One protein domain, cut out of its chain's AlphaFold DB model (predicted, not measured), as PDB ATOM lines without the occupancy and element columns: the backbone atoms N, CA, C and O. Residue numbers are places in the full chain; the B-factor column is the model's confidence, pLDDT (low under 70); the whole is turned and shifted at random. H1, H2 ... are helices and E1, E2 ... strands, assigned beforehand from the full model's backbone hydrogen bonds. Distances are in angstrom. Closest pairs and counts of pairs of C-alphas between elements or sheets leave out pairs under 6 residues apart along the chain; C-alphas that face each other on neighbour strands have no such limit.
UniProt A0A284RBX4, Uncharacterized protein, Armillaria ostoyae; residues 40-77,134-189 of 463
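What this domain is: This is residues 40 to 77 and 134 to 189 of the 463 residues of an uncharacterized protein of Armillaria ostoyae (UniProt A0A284RBX4). A rounded domain with little regular structure: a parallel two-strand ribbon, E1 and E2, with helices H1, H2 and H3 on the E1 side, away from E2, and long loops. The order is H1, H2, H3, E1, E2; the class is mixed, with 37 of 94 printed residues in named elements. It is compact, radius of gyration of the C-alphas 12.8 A, spanning 31 by 30 by 25 A.

How they stand to each other: H1, residues 43 to 54, is close to but not clearly touching H2, residues 69 to 77; closest C-alphas Ile 49 and Val 76, 6.7 A. With residues 43 to 47 alone, H1 touches H3, residues 134 to 138; closest C-alphas Cys 47 and Ile 138, 6.1 A. In H1 and H2 every O i to N i+4 pair is within hydrogen-bond range; in H3 0 of 1, but 2 of 2 O i to N i+3 pairs. E1, residues 147 to 152, and E2, residues 173 to 177, are parallel; N 150 and O 175, 2.9 A, are within hydrogen-bond range.

Where its parts are: H1, 16.5 A long, begins at C-alpha 43 (57.076, -31.406, 12.863); E1 is 16.8 A long; E2 ends at C-alpha 177 (35.678, -17.037, 10.772).

The domain as a whole: Residues 78 to 133 are not printed, a gap of 17.1 A between C-alphas 77 and 134. Links H1 to H2 and E1 to E2 are long. Low-confidence residues include 45 to 77.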
ATOM      1  N   GLY A  40      59.580 -24.983   7.201       54.94
ATOM      2  CA  GLY A  40      60.935 -25.244   7.694       54.94
ATOM      3  C   GLY A  40      61.015 -25.665   9.163       54.94
ATOM      4  O   GLY A  40      62.085 -26.080   9.608       54.94
ATOM      5  N   LEU A  41      59.919 -25.567   9.924       60.53
ATOM      6  CA  LEU A  41      59.914 -26.000  11.320       60.53
ATOM      7  C   LEU A  41      59.845 -27.532  11.414       60.53
ATOM      8  O   LEU A  41      59.075 -28.156  10.675       60.53
ATOM      9  N   PRO A  42      60.597 -28.156  12.343       71.56
ATOM     10  CA  PRO A  42      60.413 -29.562  12.658       71.56
ATOM     11  C   PRO A  42      58.964 -29.834  13.059       71.56
ATOM     12  O   PRO A  42      58.320 -29.055  13.767       71.56
ATOM     13  N   ARG A  43      58.452 -30.977  12.614       63.94
ATOM     14  CA  ARG A  43      57.076 -31.406  12.863       63.94
ATOM     15  C   ARG A  43      56.746 -31.443  14.352       63.94
ATOM     16  O   ARG A  43      55.646 -31.073  14.751       63.94
ATOM     17  N   GLU A  44      57.694 -31.900  15.156       71.00
ATOM     18  CA  GLU A  44      57.578 -32.030  16.603       71.00
ATOM     19  C   GLU A  44      57.358 -30.658  17.250       71.00
ATOM     20  O   GLU A  44      56.467 -30.518  18.083       71.00
ATOM     21  N   THR A  45      58.080 -29.634  16.781       68.56
ATOM     22  CA  THR A  45      57.924 -28.243  17.224       68.56
ATOM     23  C   THR A  45      56.536 -27.707  16.882       68.56
ATOM     24  O   THR A  45      55.886 -27.120  17.739       68.56
ATOM     25  N   LEU A  46      56.031 -27.966  15.670       65.19
ATOM     26  CA  LEU A  46      54.668 -27.578  15.281       65.19
ATOM     27  C   LEU A  46      53.591 -28.271  16.132       65.19
ATOM     28  O   LEU A  46      52.584 -27.652  16.470       65.19
ATOM     29  N   CYS A  47      53.797 -29.540  16.490       64.62
ATOM     30  CA  CYS A  47      52.874 -30.276  17.354       64.62
ATOM     31  C   CYS A  47      52.886 -29.733  18.788       64.62
ATOM     32  O   CYS A  47      51.823 -29.560  19.376       64.62
ATOM     33  N   GLU A  48      54.066 -29.453  19.345       66.75
ATOM     34  CA  GLU A  48      54.214 -28.910  20.700       66.75
ATOM     35  C   GLU A  48      53.571 -27.529  20.825       66.75
ATOM     36  O   GLU A  48      52.793 -27.290  21.747       66.75
ATOM     37  N   ILE A  49      53.827 -26.665  19.841       66.50
ATOM     38  CA  ILE A  49      53.138 -25.391  19.645       66.50
ATOM     39  C   ILE A  49      51.627 -25.615  19.721       66.50
ATOM     40  O   ILE A  49      50.964 -25.113  20.620       66.50
ATOM     41  N   PHE A  50      51.082 -26.441  18.832       62.91
ATOM     42  CA  PHE A  50      49.639 -26.564  18.683       62.91
ATOM     43  C   PHE A  50      48.967 -27.141  19.939       62.91
ATOM     44  O   PHE A  50      47.923 -26.653  20.365       62.91
ATOM     45  N   LEU A  51      49.586 -28.140  20.573       62.44
ATOM     46  CA  LEU A  51      49.086 -28.744  21.810       62.44
ATOM     47  C   LEU A  51      49.156 -27.792  23.010       62.44
ATOM     48  O   LEU A  51      48.309 -27.887  23.891       62.44
ATOM     49  N   THR A  52      50.130 -26.881  23.042       61.69
ATOM     50  CA  THR A  52      50.235 -25.867  24.103       61.69
ATOM     51  C   THR A  52      49.093 -24.857  24.003       61.69
ATOM     52  O   THR A  52      48.465 -24.547  25.010       61.69
ATOM     53  N   PHE A  53      48.762 -24.415  22.786       57.69
ATOM     54  CA  PHE A  53      47.632 -23.516  22.528       57.69
ATOM     55  C   PHE A  53      46.273 -24.177  22.784       57.69
ATOM     56  O   PHE A  53      45.363 -23.541  23.300       57.69
ATOM     57  N   ALA A  54      46.139 -25.465  22.464       52.41
ATOM     58  CA  ALA A  54      44.894 -26.212  22.638       52.41
ATOM     59  C   ALA A  54      44.497 -26.464  24.106       52.41
ATOM     60  O   ALA A  54      43.336 -26.762  24.373       52.41
ATOM     61  N   GLN A  55      45.453 -26.403  25.040       51.50
ATOM     62  CA  GLN A  55      45.230 -26.677  26.467       51.50
ATOM     63  C   GLN A  55      44.723 -25.468  27.254       51.50
ATOM     64  O   GLN A  55      44.284 -25.639  28.392       51.50
ATOM     65  N   ASP A  56      44.779 -24.268  26.680       52.62
ATOM     66  CA  ASP A  56      44.312 -23.067  27.351       52.62
ATOM     67  C   ASP A  56      42.956 -22.619  26.766       52.62
ATOM     68  O   ASP A  56      42.868 -22.298  25.579       52.62
ATOM     69  N   PRO A  57      41.879 -22.585  27.578       47.00
ATOM     70  CA  PRO A  57      40.532 -22.241  27.121       47.00
ATOM     71  C   PRO A  57      40.396 -20.792  26.621       47.00
ATOM     72  O   PRO A  57      39.362 -20.446  26.049       47.00
ATOM     73  N   VAL A  58      41.400 -19.939  26.845       44.22
ATOM     74  CA  VAL A  58      41.416 -18.535  26.412       44.22
ATOM     75  C   VAL A  58      42.052 -18.367  25.026       44.22
ATOM     76  O   VAL A  58      41.775 -17.377  24.344       44.22
ATOM     77  N   TYR A  59      42.875 -19.313  24.566       47.44
ATOM     78  CA  TYR A  59      43.690 -19.100  23.372       47.44
ATOM     79  C   TYR A  59      42.999 -19.605  22.104       47.44
ATOM     80  O   TYR A  59      42.682 -20.778  21.933       47.44
ATOM     81  N   SER A  60      42.794 -18.677  21.169       49.47
ATOM     82  CA  SER A  60      42.333 -18.961  19.811       49.47
ATOM     83  C   SER A  60      43.528 -18.936  18.860       49.47
ATOM     84  O   SER A  60      44.311 -17.984  18.867       49.47
ATOM     85  N   LEU A  61      43.676 -19.962  18.014       53.09
ATOM     86  CA  LEU A  61      44.672 -19.936  16.944       53.09
ATOM     87  C   LEU A  61      44.194 -18.973  15.846       53.09
ATOM     88  O   LEU A  61      43.501 -19.347  14.900       53.09
ATOM     89  N   SER A  62      44.557 -17.702  15.980       47.72
ATOM     90  CA  SER A  62      44.314 -16.702  14.943       47.72
ATOM     91  C   SER A  62      45.369 -16.856  13.847       47.72
ATOM     92  O   SER A  62      46.539 -16.547  14.050       47.72
ATOM     93  N   VAL A  63      44.964 -17.349  12.676       52.31
ATOM     94  CA  VAL A  63      45.836 -17.428  11.496       52.31
ATOM     95  C   VAL A  63      45.669 -16.112  10.728       52.31
ATOM     96  O   VAL A  63      44.858 -16.013   9.809       52.31
ATOM     97  N   GLY A  64      46.382 -15.069  11.166       39.31
ATOM     98  CA  GLY A  64      46.210 -13.695  10.684       39.31
ATOM     99  C   GLY A  64      47.477 -13.024  10.134       39.31
ATOM    100  O   GLY A  64      48.539 -13.162  10.727       39.31
ATOM    101  N   GLU A  65      47.285 -12.279   9.035       41.38
ATOM    102  CA  GLU A  65      48.206 -11.472   8.201       41.38
ATOM    103  C   GLU A  65      49.393 -12.191   7.523       41.38
ATOM    104  O   GLU A  65      50.201 -12.897   8.121       41.38
ATOM    105  N   TRP A  66      49.479 -11.993   6.205       45.59
ATOM    106  CA  TRP A  66      50.368 -12.698   5.274       45.59
ATOM    107  C   TRP A  66      51.792 -12.144   5.233       45.59
ATOM    108  O   TRP A  66      52.689 -12.787   4.682       45.59
ATOM    109  N   ASP A  67      51.999 -10.968   5.818       42.94
ATOM    110  CA  ASP A  67      53.261 -10.241   5.740       42.94
ATOM    111  C   ASP A  67      54.304 -10.821   6.703       42.94
ATOM    112  O   ASP A  67      55.502 -10.634   6.502       42.94
ATOM    113  N   GLU A  68      53.882 -11.616   7.692       44.69
ATOM    114  CA  GLU A  68      54.799 -12.309   8.587       44.69
ATOM    115  C   GLU A  68      54.251 -13.687   9.020       44.69
ATOM    116  O   GLU A  68      53.683 -13.827  10.100       44.69
ATOM    117  N   PRO A  69      54.549 -14.779   8.287       45.00
ATOM    118  CA  PRO A  69      54.553 -16.133   8.856       45.00
ATOM    119  C   PRO A  69      55.452 -16.221  10.104       45.00
ATOM    120  O   PRO A  69      55.215 -17.057  10.978       45.00
ATOM    121  N   ALA A  70      56.436 -15.307  10.219       43.31
ATOM    122  CA  ALA A  70      57.113 -15.022  11.483       43.31
ATOM    123  C   ALA A  70      56.127 -14.723  12.569       43.31
ATOM    124  O   ALA A  70      56.349 -15.261  13.619       43.31
ATOM    125  N   MET A  71      55.144 -13.844  12.394       42.91
ATOM    126  CA  MET A  71      54.315 -13.356  13.491       42.91
ATOM    127  C   MET A  71      53.460 -14.459  14.065       42.91
ATOM    128  O   MET A  71      53.393 -14.545  15.276       42.91
ATOM    129  N   ILE A  72      52.919 -15.367  13.251       49.19
ATOM    130  CA  ILE A  72      52.217 -16.539  13.791       49.19
ATOM    131  C   ILE A  72      53.203 -17.416  14.562       49.19
ATOM    132  O   ILE A  72      52.955 -17.707  15.721       49.19
ATOM    133  N   ILE A  73      54.359 -17.768  13.981       50.88
ATOM    134  CA  ILE A  73      55.389 -18.573  14.664       50.88
ATOM    135  C   ILE A  73      55.974 -17.842  15.884       50.88
ATOM    136  O   ILE A  73      56.297 -18.471  16.874       50.88
ATOM    137  N   ARG A  74      56.125 -16.523  15.838       44.19
ATOM    138  CA  ARG A  74      56.770 -15.644  16.818       44.19
ATOM    139  C   ARG A  74      55.812 -15.335  17.940       44.19
ATOM    140  O   ARG A  74      56.264 -15.365  19.063       44.19
ATOM    141  N   GLN A  75      54.540 -15.090  17.664       48.97
ATOM    142  CA  GLN A  75      53.491 -14.974  18.668       48.97
ATOM    143  C   GLN A  75      53.342 -16.309  19.384       48.97
ATOM    144  O   GLN A  75      53.462 -16.370  20.600       48.97
ATOM    145  N   VAL A  76      53.256 -17.398  18.622       52.22
ATOM    146  CA  VAL A  76      53.281 -18.759  19.148       52.22
ATOM    147  C   VAL A  76      54.518 -19.039  20.009       52.22
ATOM    148  O   VAL A  76      54.394 -19.555  21.115       52.22
ATOM    149  N   CYS A  77      55.714 -18.683  19.537       47.12
ATOM    150  CA  CYS A  77      56.971 -18.899  20.252       47.12
ATOM    151  C   CYS A  77      57.154 -17.929  21.428       47.12
ATOM    152  O   CYS A  77      57.772 -18.307  22.415       47.12
ATOM    153  N   SER A 134      49.958 -26.151   5.242       73.19
ATOM    154  CA  SER A 134      51.079 -26.503   6.123       73.19
ATOM    155  C   SER A 134      50.617 -27.264   7.366       73.19
ATOM    156  O   SER A 134      51.387 -28.043   7.925       73.19
ATOM    157  N   LEU A 135      49.350 -27.105   7.772       76.06
ATOM    158  CA  LEU A 135      48.775 -27.854   8.889       76.06
ATOM    159  C   LEU A 135      48.656 -29.351   8.574       76.06
ATOM    160  O   LEU A 135      48.604 -30.165   9.486       76.06
ATOM    161  N   SER A 136      48.702 -29.769   7.307       78.25
ATOM    162  CA  SER A 136      48.687 -31.197   6.957       78.25
ATOM    163  C   SER A 136      49.776 -32.017   7.674       78.25
ATOM    164  O   SER A 136      49.556 -33.194   7.965       78.25
ATOM    165  N   GLY A 137      50.911 -31.400   8.038       76.56
ATOM    166  CA  GLY A 137      52.003 -32.046   8.775       76.56
ATOM    167  C   GLY A 137      51.644 -32.502  10.197       76.56
ATOM    168  O   GLY A 137      52.228 -33.479  10.685       76.56
ATOM    169  N   ILE A 138      50.664 -31.858  10.844       80.19
ATOM    170  CA  ILE A 138      50.207 -32.202  12.205       80.19
ATOM    171  C   ILE A 138      48.993 -33.147  12.213       80.19
ATOM    172  O   ILE A 138      48.503 -33.521  13.279       80.19
ATOM    173  N   ARG A 139      48.525 -33.600  11.040       83.06
ATOM    174  CA  ARG A 139      47.425 -34.571  10.939       83.06
ATOM    175  C   ARG A 139      47.787 -35.845  11.703       83.06
ATOM    176  O   ARG A 139      48.878 -36.380  11.516       83.06
ATOM    177  N   ASN A 140      46.864 -36.344  12.525       81.75
ATOM    178  CA  ASN A 140      47.043 -37.487  13.438       81.75
ATOM    179  C   ASN A 140      47.953 -37.234  14.655       81.75
ATOM    180  O   ASN A 140      48.228 -38.173  15.399       81.75
ATOM    181  N   HIS A 141      48.423 -36.002  14.880       80.69
ATOM    182  CA  HIS A 141      49.295 -35.654  16.017       80.69
ATOM    183  C   HIS A 141      48.642 -34.721  17.033       80.69
ATOM    184  O   HIS A 141      49.303 -34.220  17.935       80.69
ATOM    185  N   ILE A 142      47.329 -34.541  16.919       82.94
ATOM    186  CA  ILE A 142      46.540 -33.651  17.770       82.94
ATOM    187  C   ILE A 142      45.408 -34.405  18.493       82.94
ATOM    188  O   ILE A 142      44.263 -33.962  18.465       82.94
ATOM    189  N   PRO A 143      45.682 -35.559  19.143       84.44
ATOM    190  CA  PRO A 143      44.627 -36.382  19.730       84.44
ATOM    191  C   PRO A 143      43.920 -35.720  20.921       84.44
ATOM    192  O   PRO A 143      42.817 -36.131  21.253       84.44
ATOM    193  N   LEU A 144      44.555 -34.722  21.546       85.31
ATOM    194  CA  LEU A 144      44.062 -34.000  22.722       85.31
ATOM    195  C   LEU A 144      43.442 -32.635  22.377       85.31
ATOM    196  O   LEU A 144      43.177 -31.851  23.278       85.31
ATOM    197  N   LEU A 145      43.278 -32.308  21.090       85.19
ATOM    198  CA  LEU A 145      42.669 -31.039  20.695       85.19
ATOM    199  C   LEU A 145      41.179 -31.050  21.051       85.19
ATOM    200  O   LEU A 145      40.431 -31.806  20.441       85.19
ATOM    201  N   GLU A 146      40.771 -30.198  21.992       89.06
ATOM    202  CA  GLU A 146      39.369 -30.050  22.418       89.06
ATOM    203  C   GLU A 146      38.662 -28.862  21.757       89.06
ATOM    204  O   GLU A 146      37.486 -28.948  21.402       89.06
ATOM    205  N   ASN A 147      39.390 -27.764  21.536       89.38
ATOM    206  CA  ASN A 147      38.847 -26.514  21.014       89.38
ATOM    207  C   ASN A 147      39.646 -26.064  19.790       89.38
ATOM    208  O   ASN A 147      40.872 -25.974  19.843       89.38
ATOM    209  N   LEU A 148      38.959 -25.758  18.691       88.50
ATOM    210  CA  LEU A 148      39.570 -25.263  17.460       88.50
ATOM    211  C   LEU A 148      38.905 -23.958  17.034       88.50
ATOM    212  O   LEU A 148      37.736 -23.945  16.671       88.50
ATOM    213  N   ALA A 149      39.672 -22.877  16.982       88.12
ATOM    214  CA  ALA A 149      39.255 -21.650  16.321       88.12
ATOM    215  C   ALA A 149      40.186 -21.386  15.138       88.12
ATOM    216  O   ALA A 149      41.403 -21.403  15.312       88.12
ATOM    217  N   ILE A 150      39.629 -21.155  13.949       84.94
ATOM    218  CA  ILE A 150      40.379 -20.688  12.780       84.94
ATOM    219  C   ILE A 150      39.728 -19.400  12.304       84.94
ATOM    220  O   ILE A 150      38.578 -19.388  11.865       84.94
ATOM    221  N   LYS A 151      40.491 -18.317  12.382       83.88
ATOM    222  CA  LYS A 151      40.081 -16.995  11.931       83.88
ATOM    223  C   LYS A 151      41.045 -16.520  10.864       83.88
ATOM    224  O   LYS A 151      42.237 -16.415  11.149       83.88
ATOM    225  N   PHE A 152      40.523 -16.207   9.683       78.62
ATOM    226  CA  PHE A 152      41.256 -15.405   8.711       78.62
ATOM    227  C   PHE A 152      40.987 -13.931   8.986       78.62
ATOM    228  O   PHE A 152      39.864 -13.546   9.314       78.62
ATOM    229  N   LEU A 153      42.038 -13.120   8.904       70.56
ATOM    230  CA  LEU A 153      41.877 -11.671   8.909       70.56
ATOM    231  C   LEU A 153      41.348 -11.256   7.540       70.56
ATOM    232  O   LEU A 153      40.209 -10.838   7.436       70.56
ATOM    233  N   GLU A 154      42.098 -11.517   6.477       69.50
ATOM    234  CA  GLU A 154      41.650 -11.247   5.110       69.50
ATOM    235  C   GLU A 154      41.092 -12.507   4.454       69.50
ATOM    236  O   GLU A 154      41.665 -13.586   4.614       69.50
ATOM    237  N   GLU A 155      40.009 -12.379   3.687       65.12
ATOM    238  CA  GLU A 155      39.374 -13.528   3.046       65.12
ATOM    239  C   GLU A 155      40.231 -14.090   1.902       65.12
ATOM    240  O   GLU A 155      40.385 -13.450   0.854       65.12
ATOM    241  N   PRO A 156      40.788 -15.307   2.045       68.38
ATOM    242  CA  PRO A 156      41.458 -15.956   0.932       68.38
ATOM    243  C   PRO A 156      40.431 -16.300  -0.152       68.38
ATOM    244  O   PRO A 156      39.397 -16.906   0.122       68.38
ATOM    245  N   LEU A 157      40.758 -16.013  -1.417       68.00
ATOM    246  CA  LEU A 157      39.894 -16.347  -2.562       68.00
ATOM    247  C   LEU A 157      39.527 -17.837  -2.627       68.00
ATOM    248  O   LEU A 157      38.504 -18.204  -3.206       68.00
ATOM    249  N   ARG A 158      40.389 -18.711  -2.093       73.25
ATOM    250  CA  ARG A 158      40.145 -20.149  -2.032       73.25
ATOM    251  C   ARG A 158      40.994 -20.796  -0.948       73.25
ATOM    252  O   ARG A 158      42.221 -20.715  -1.008       73.25
ATOM    253  N   ILE A 159      40.351 -21.494  -0.017       78.06
ATOM    254  CA  ILE A 159      41.042 -22.356   0.943       78.06
ATOM    255  C   ILE A 159      40.953 -23.793   0.417       78.06
ATOM    256  O   ILE A 159      39.862 -24.270   0.084       78.06
ATOM    257  N   PRO A 160      42.087 -24.494   0.282       79.94
ATOM    258  CA  PRO A 160      42.089 -25.909  -0.058       79.94
ATOM    259  C   PRO A 160      41.420 -26.728   1.059       79.94
ATOM    260  O   PRO A 160      41.427 -26.307   2.216       79.94
ATOM    261  N   PRO A 161      40.850 -27.908   0.754       83.19
ATOM    262  CA  PRO A 161      40.207 -28.741   1.763       83.19
ATOM    263  C   PRO A 161      41.130 -29.034   2.949       83.19
ATOM    264  O   PRO A 161      42.215 -29.600   2.801       83.19
ATOM    265  N   VAL A 162      40.670 -28.668   4.140       85.12
ATOM    266  CA  VAL A 162      41.425 -28.819   5.382       85.12
ATOM    267  C   VAL A 162      41.053 -30.158   6.017       85.12
ATOM    268  O   VAL A 162      39.976 -30.307   6.585       85.12
ATOM    269  N   ILE A 163      41.939 -31.149   5.891       87.19
ATOM    270  CA  ILE A 163      41.721 -32.525   6.386       87.19
ATOM    271  C   ILE A 163      42.524 -32.859   7.649       87.19
ATOM    272  O   ILE A 163      42.572 -34.006   8.068       87.19
ATOM    273  N   VAL A 164      43.226 -31.883   8.222       84.25
ATOM    274  CA  VAL A 164      44.141 -32.105   9.353       84.25
ATOM    275  C   VAL A 164      43.418 -32.540  10.635       84.25
ATOM    276  O   VAL A 164      43.996 -33.268  11.441       84.25
ATOM    277  N   PHE A 165      42.162 -32.121  10.804       87.94
ATOM    278  CA  PHE A 165      41.389 -32.305  12.034       87.94
ATOM    279  C   PHE A 165      40.526 -33.569  12.040       87.94
ATOM    280  O   PHE A 165      39.867 -33.841  13.037       87.94
ATOM    281  N   ASP A 166      40.554 -34.366  10.969       87.88
ATOM    282  CA  ASP A 166      39.706 -35.553  10.816       87.88
ATOM    283  C   ASP A 166      39.929 -36.606  11.917       87.88
ATOM    284  O   ASP A 166      39.002 -37.314  12.305       87.88
ATOM    285  N   ASN A 167      41.144 -36.656  12.470       87.06
ATOM    286  CA  ASN A 167      41.555 -37.558  13.545       87.06
ATOM    287  C   ASN A 167      41.830 -36.829  14.875       87.06
ATOM    288  O   ASN A 167      42.762 -37.194  15.595       87.06
ATOM    289  N   ALA A 168      41.038 -35.804  15.206       89.69
ATOM    290  CA  ALA A 168      41.051 -35.118  16.505       89.69
ATOM    291  C   ALA A 168      39.886 -35.604  17.401       89.69
ATOM    292  O   ALA A 168      38.868 -34.925  17.507       89.69
ATOM    293  N   PRO A 169      39.970 -36.797  18.024       90.19
ATOM    294  CA  PRO A 169      38.835 -37.431  18.696       90.19
ATOM    295  C   PRO A 169      38.307 -36.653  19.902       90.19
ATOM    296  O   PRO A 169      37.146 -36.831  20.232       90.19
ATOM    297  N   CYS A 170      39.123 -35.828  20.559       90.44
ATOM    298  CA  CYS A 170      38.698 -35.026  21.706       90.44
ATOM    299  C   CYS A 170      38.041 -33.695  21.314       90.44
ATOM    300  O   CYS A 170      37.681 -32.937  22.205       90.44
ATOM    301  N   LEU A 171      37.884 -33.397  20.020       91.44
ATOM    302  CA  LEU A 171      37.396 -32.100  19.555       91.44
ATOM    303  C   LEU A 171      35.910 -31.921  19.887       91.44
ATOM    304  O   LEU A 171      35.051 -32.609  19.331       91.44
ATOM    305  N   THR A 172      35.612 -30.979  20.780       95.94
ATOM    306  CA  THR A 172      34.259 -30.672  21.264       95.94
ATOM    307  C   THR A 172      33.752 -29.312  20.799       95.94
ATOM    308  O   THR A 172      32.542 -29.134  20.680       95.94
ATOM    309  N   SER A 173      34.636 -28.354  20.506       96.00
ATOM    310  CA  SER A 173      34.251 -26.986  20.137       96.00
ATOM    311  C   SER A 173      35.006 -26.483  18.918       96.00
ATOM    312  O   SER A 173      36.230 -26.628  18.832       96.00
ATOM    313  N   ILE A 174      34.280 -25.892  17.968       93.94
ATOM    314  CA  ILE A 174      34.842 -25.403  16.711       93.94
ATOM    315  C   ILE A 174      34.262 -24.045  16.335       93.94
ATOM    316  O   ILE A 174      33.046 -23.856  16.335       93.94
ATOM    317  N   ALA A 175      35.141 -23.127  15.936       93.25
ATOM    318  CA  ALA A 175      34.788 -21.826  15.393       93.25
ATOM    319  C   ALA A 175      35.571 -21.522  14.108       93.25
ATOM    320  O   ALA A 175      36.802 -21.531  14.093       93.25
ATOM    321  N   PHE A 176      34.852 -21.199  13.038       90.56
ATOM    322  CA  PHE A 176      35.404 -20.721  11.777       90.56
ATOM    323  C   PHE A 176      34.994 -19.270  11.549       90.56
ATOM    324  O   PHE A 176      33.849 -18.885  11.782       90.56
ATOM    325  N   THR A 177      35.938 -18.436  11.121       88.19
ATOM    326  CA  THR A 177      35.678 -17.037  10.772       88.19
ATOM    327  C   THR A 177      36.390 -16.678   9.476       88.19
ATOM    328  O   THR A 177      37.576 -16.979   9.328       88.19
ATOM    329  N   ALA A 178      35.665 -16.020   8.564       83.06
ATOM    330  CA  ALA A 178      36.157 -15.541   7.267       83.06
ATOM    331  C   ALA A 178      36.572 -16.675   6.298       83.06
ATOM    332  O   ALA A 178      37.580 -16.598   5.598       83.06
ATOM    333  N   PHE A 179      35.779 -17.756   6.254       82.56
ATOM    334  CA  PHE A 179      36.019 -18.929   5.397       82.56
ATOM    335  C   PHE A 179      35.448 -18.830   3.968       82.56
ATOM    336  O   PHE A 179      35.522 -19.821   3.243       82.56
ATOM    337  N   TYR A 180      34.905 -17.684   3.536       83.50
ATOM    338  CA  TYR A 180      34.241 -17.490   2.229       83.50
ATOM    339  C   TYR A 180      33.454 -18.743   1.753       83.50
ATOM    340  O   TYR A 180      32.878 -19.475   2.554       83.50
ATOM    341  N   ASN A 181      33.500 -19.086   0.466       82.69
ATOM    342  CA  ASN A 181      32.901 -20.318  -0.072       82.69
ATOM    343  C   ASN A 181      33.794 -21.565   0.090       82.69
ATOM    344  O   ASN A 181      33.674 -22.533  -0.662       82.69
ATOM    345  N   SER A 182      34.749 -21.560   1.022       87.19
ATOM    346  CA  SER A 182      35.624 -22.721   1.208       87.19
ATOM    347  C   SER A 182      34.894 -23.838   1.951       87.19
ATOM    348  O   SER A 182      34.133 -23.557   2.866       87.19
ATOM    349  N   PRO A 183      35.118 -25.120   1.649       89.50
ATOM    350  CA  PRO A 183      34.453 -26.186   2.391       89.50
ATOM    351  C   PRO A 183      34.767 -26.111   3.889       89.50
ATOM    352  O   PRO A 183      35.902 -25.821   4.273       89.50
ATOM    353  N   VAL A 184      33.781 -26.417   4.736       90.69
ATOM    354  CA  VAL A 184      34.024 -26.658   6.165       90.69
ATOM    355  C   VAL A 184      35.097 -27.756   6.298       90.69
ATOM    356  O   VAL A 184      34.985 -28.781   5.609       90.69
ATOM    357  N   PRO A 185      36.144 -27.558   7.124       89.31
ATOM    358  CA  PRO A 185      37.158 -28.573   7.391       89.31
ATOM    359  C   PRO A 185      36.560 -29.925   7.790       89.31
ATOM    360  O   PRO A 185      35.540 -29.984   8.472       89.31
ATOM    361  N   SER A 186      37.212 -31.020   7.398       89.19
ATOM    362  CA  SER A 186      36.791 -32.361   7.816       89.19
ATOM    363  C   SER A 186      37.140 -32.576   9.287       89.19
ATOM    364  O   SER A 186      38.306 -32.457   9.672       89.19
ATOM    365  N   ILE A 187      36.122 -32.861  10.098       89.06
ATOM    366  CA  ILE A 187      36.193 -32.926  11.560       89.06
ATOM    367  C   ILE A 187      35.354 -34.108  12.075       89.06
ATOM    368  O   ILE A 187      34.389 -34.513  11.422       89.06
ATOM    369  N   PRO A 188      35.688 -34.676  13.241       89.19
ATOM    370  CA  PRO A 188      34.876 -35.703  13.876       89.19
ATOM    371  C   PRO A 188      33.660 -35.086  14.584       89.19
ATOM    372  O   PRO A 188      33.791 -34.449  15.621       89.19
ATOM    373  N   PHE A 189      32.451 -35.329  14.072       89.94
ATOM    374  CA  PHE A 189      31.222 -34.720  14.615       89.94
ATOM    375  C   PHE A 189      30.706 -35.355  15.915       89.94
ATOM    376  O   PHE A 189      29.952 -34.735  16.658       89.94
TER     377      PHE A 189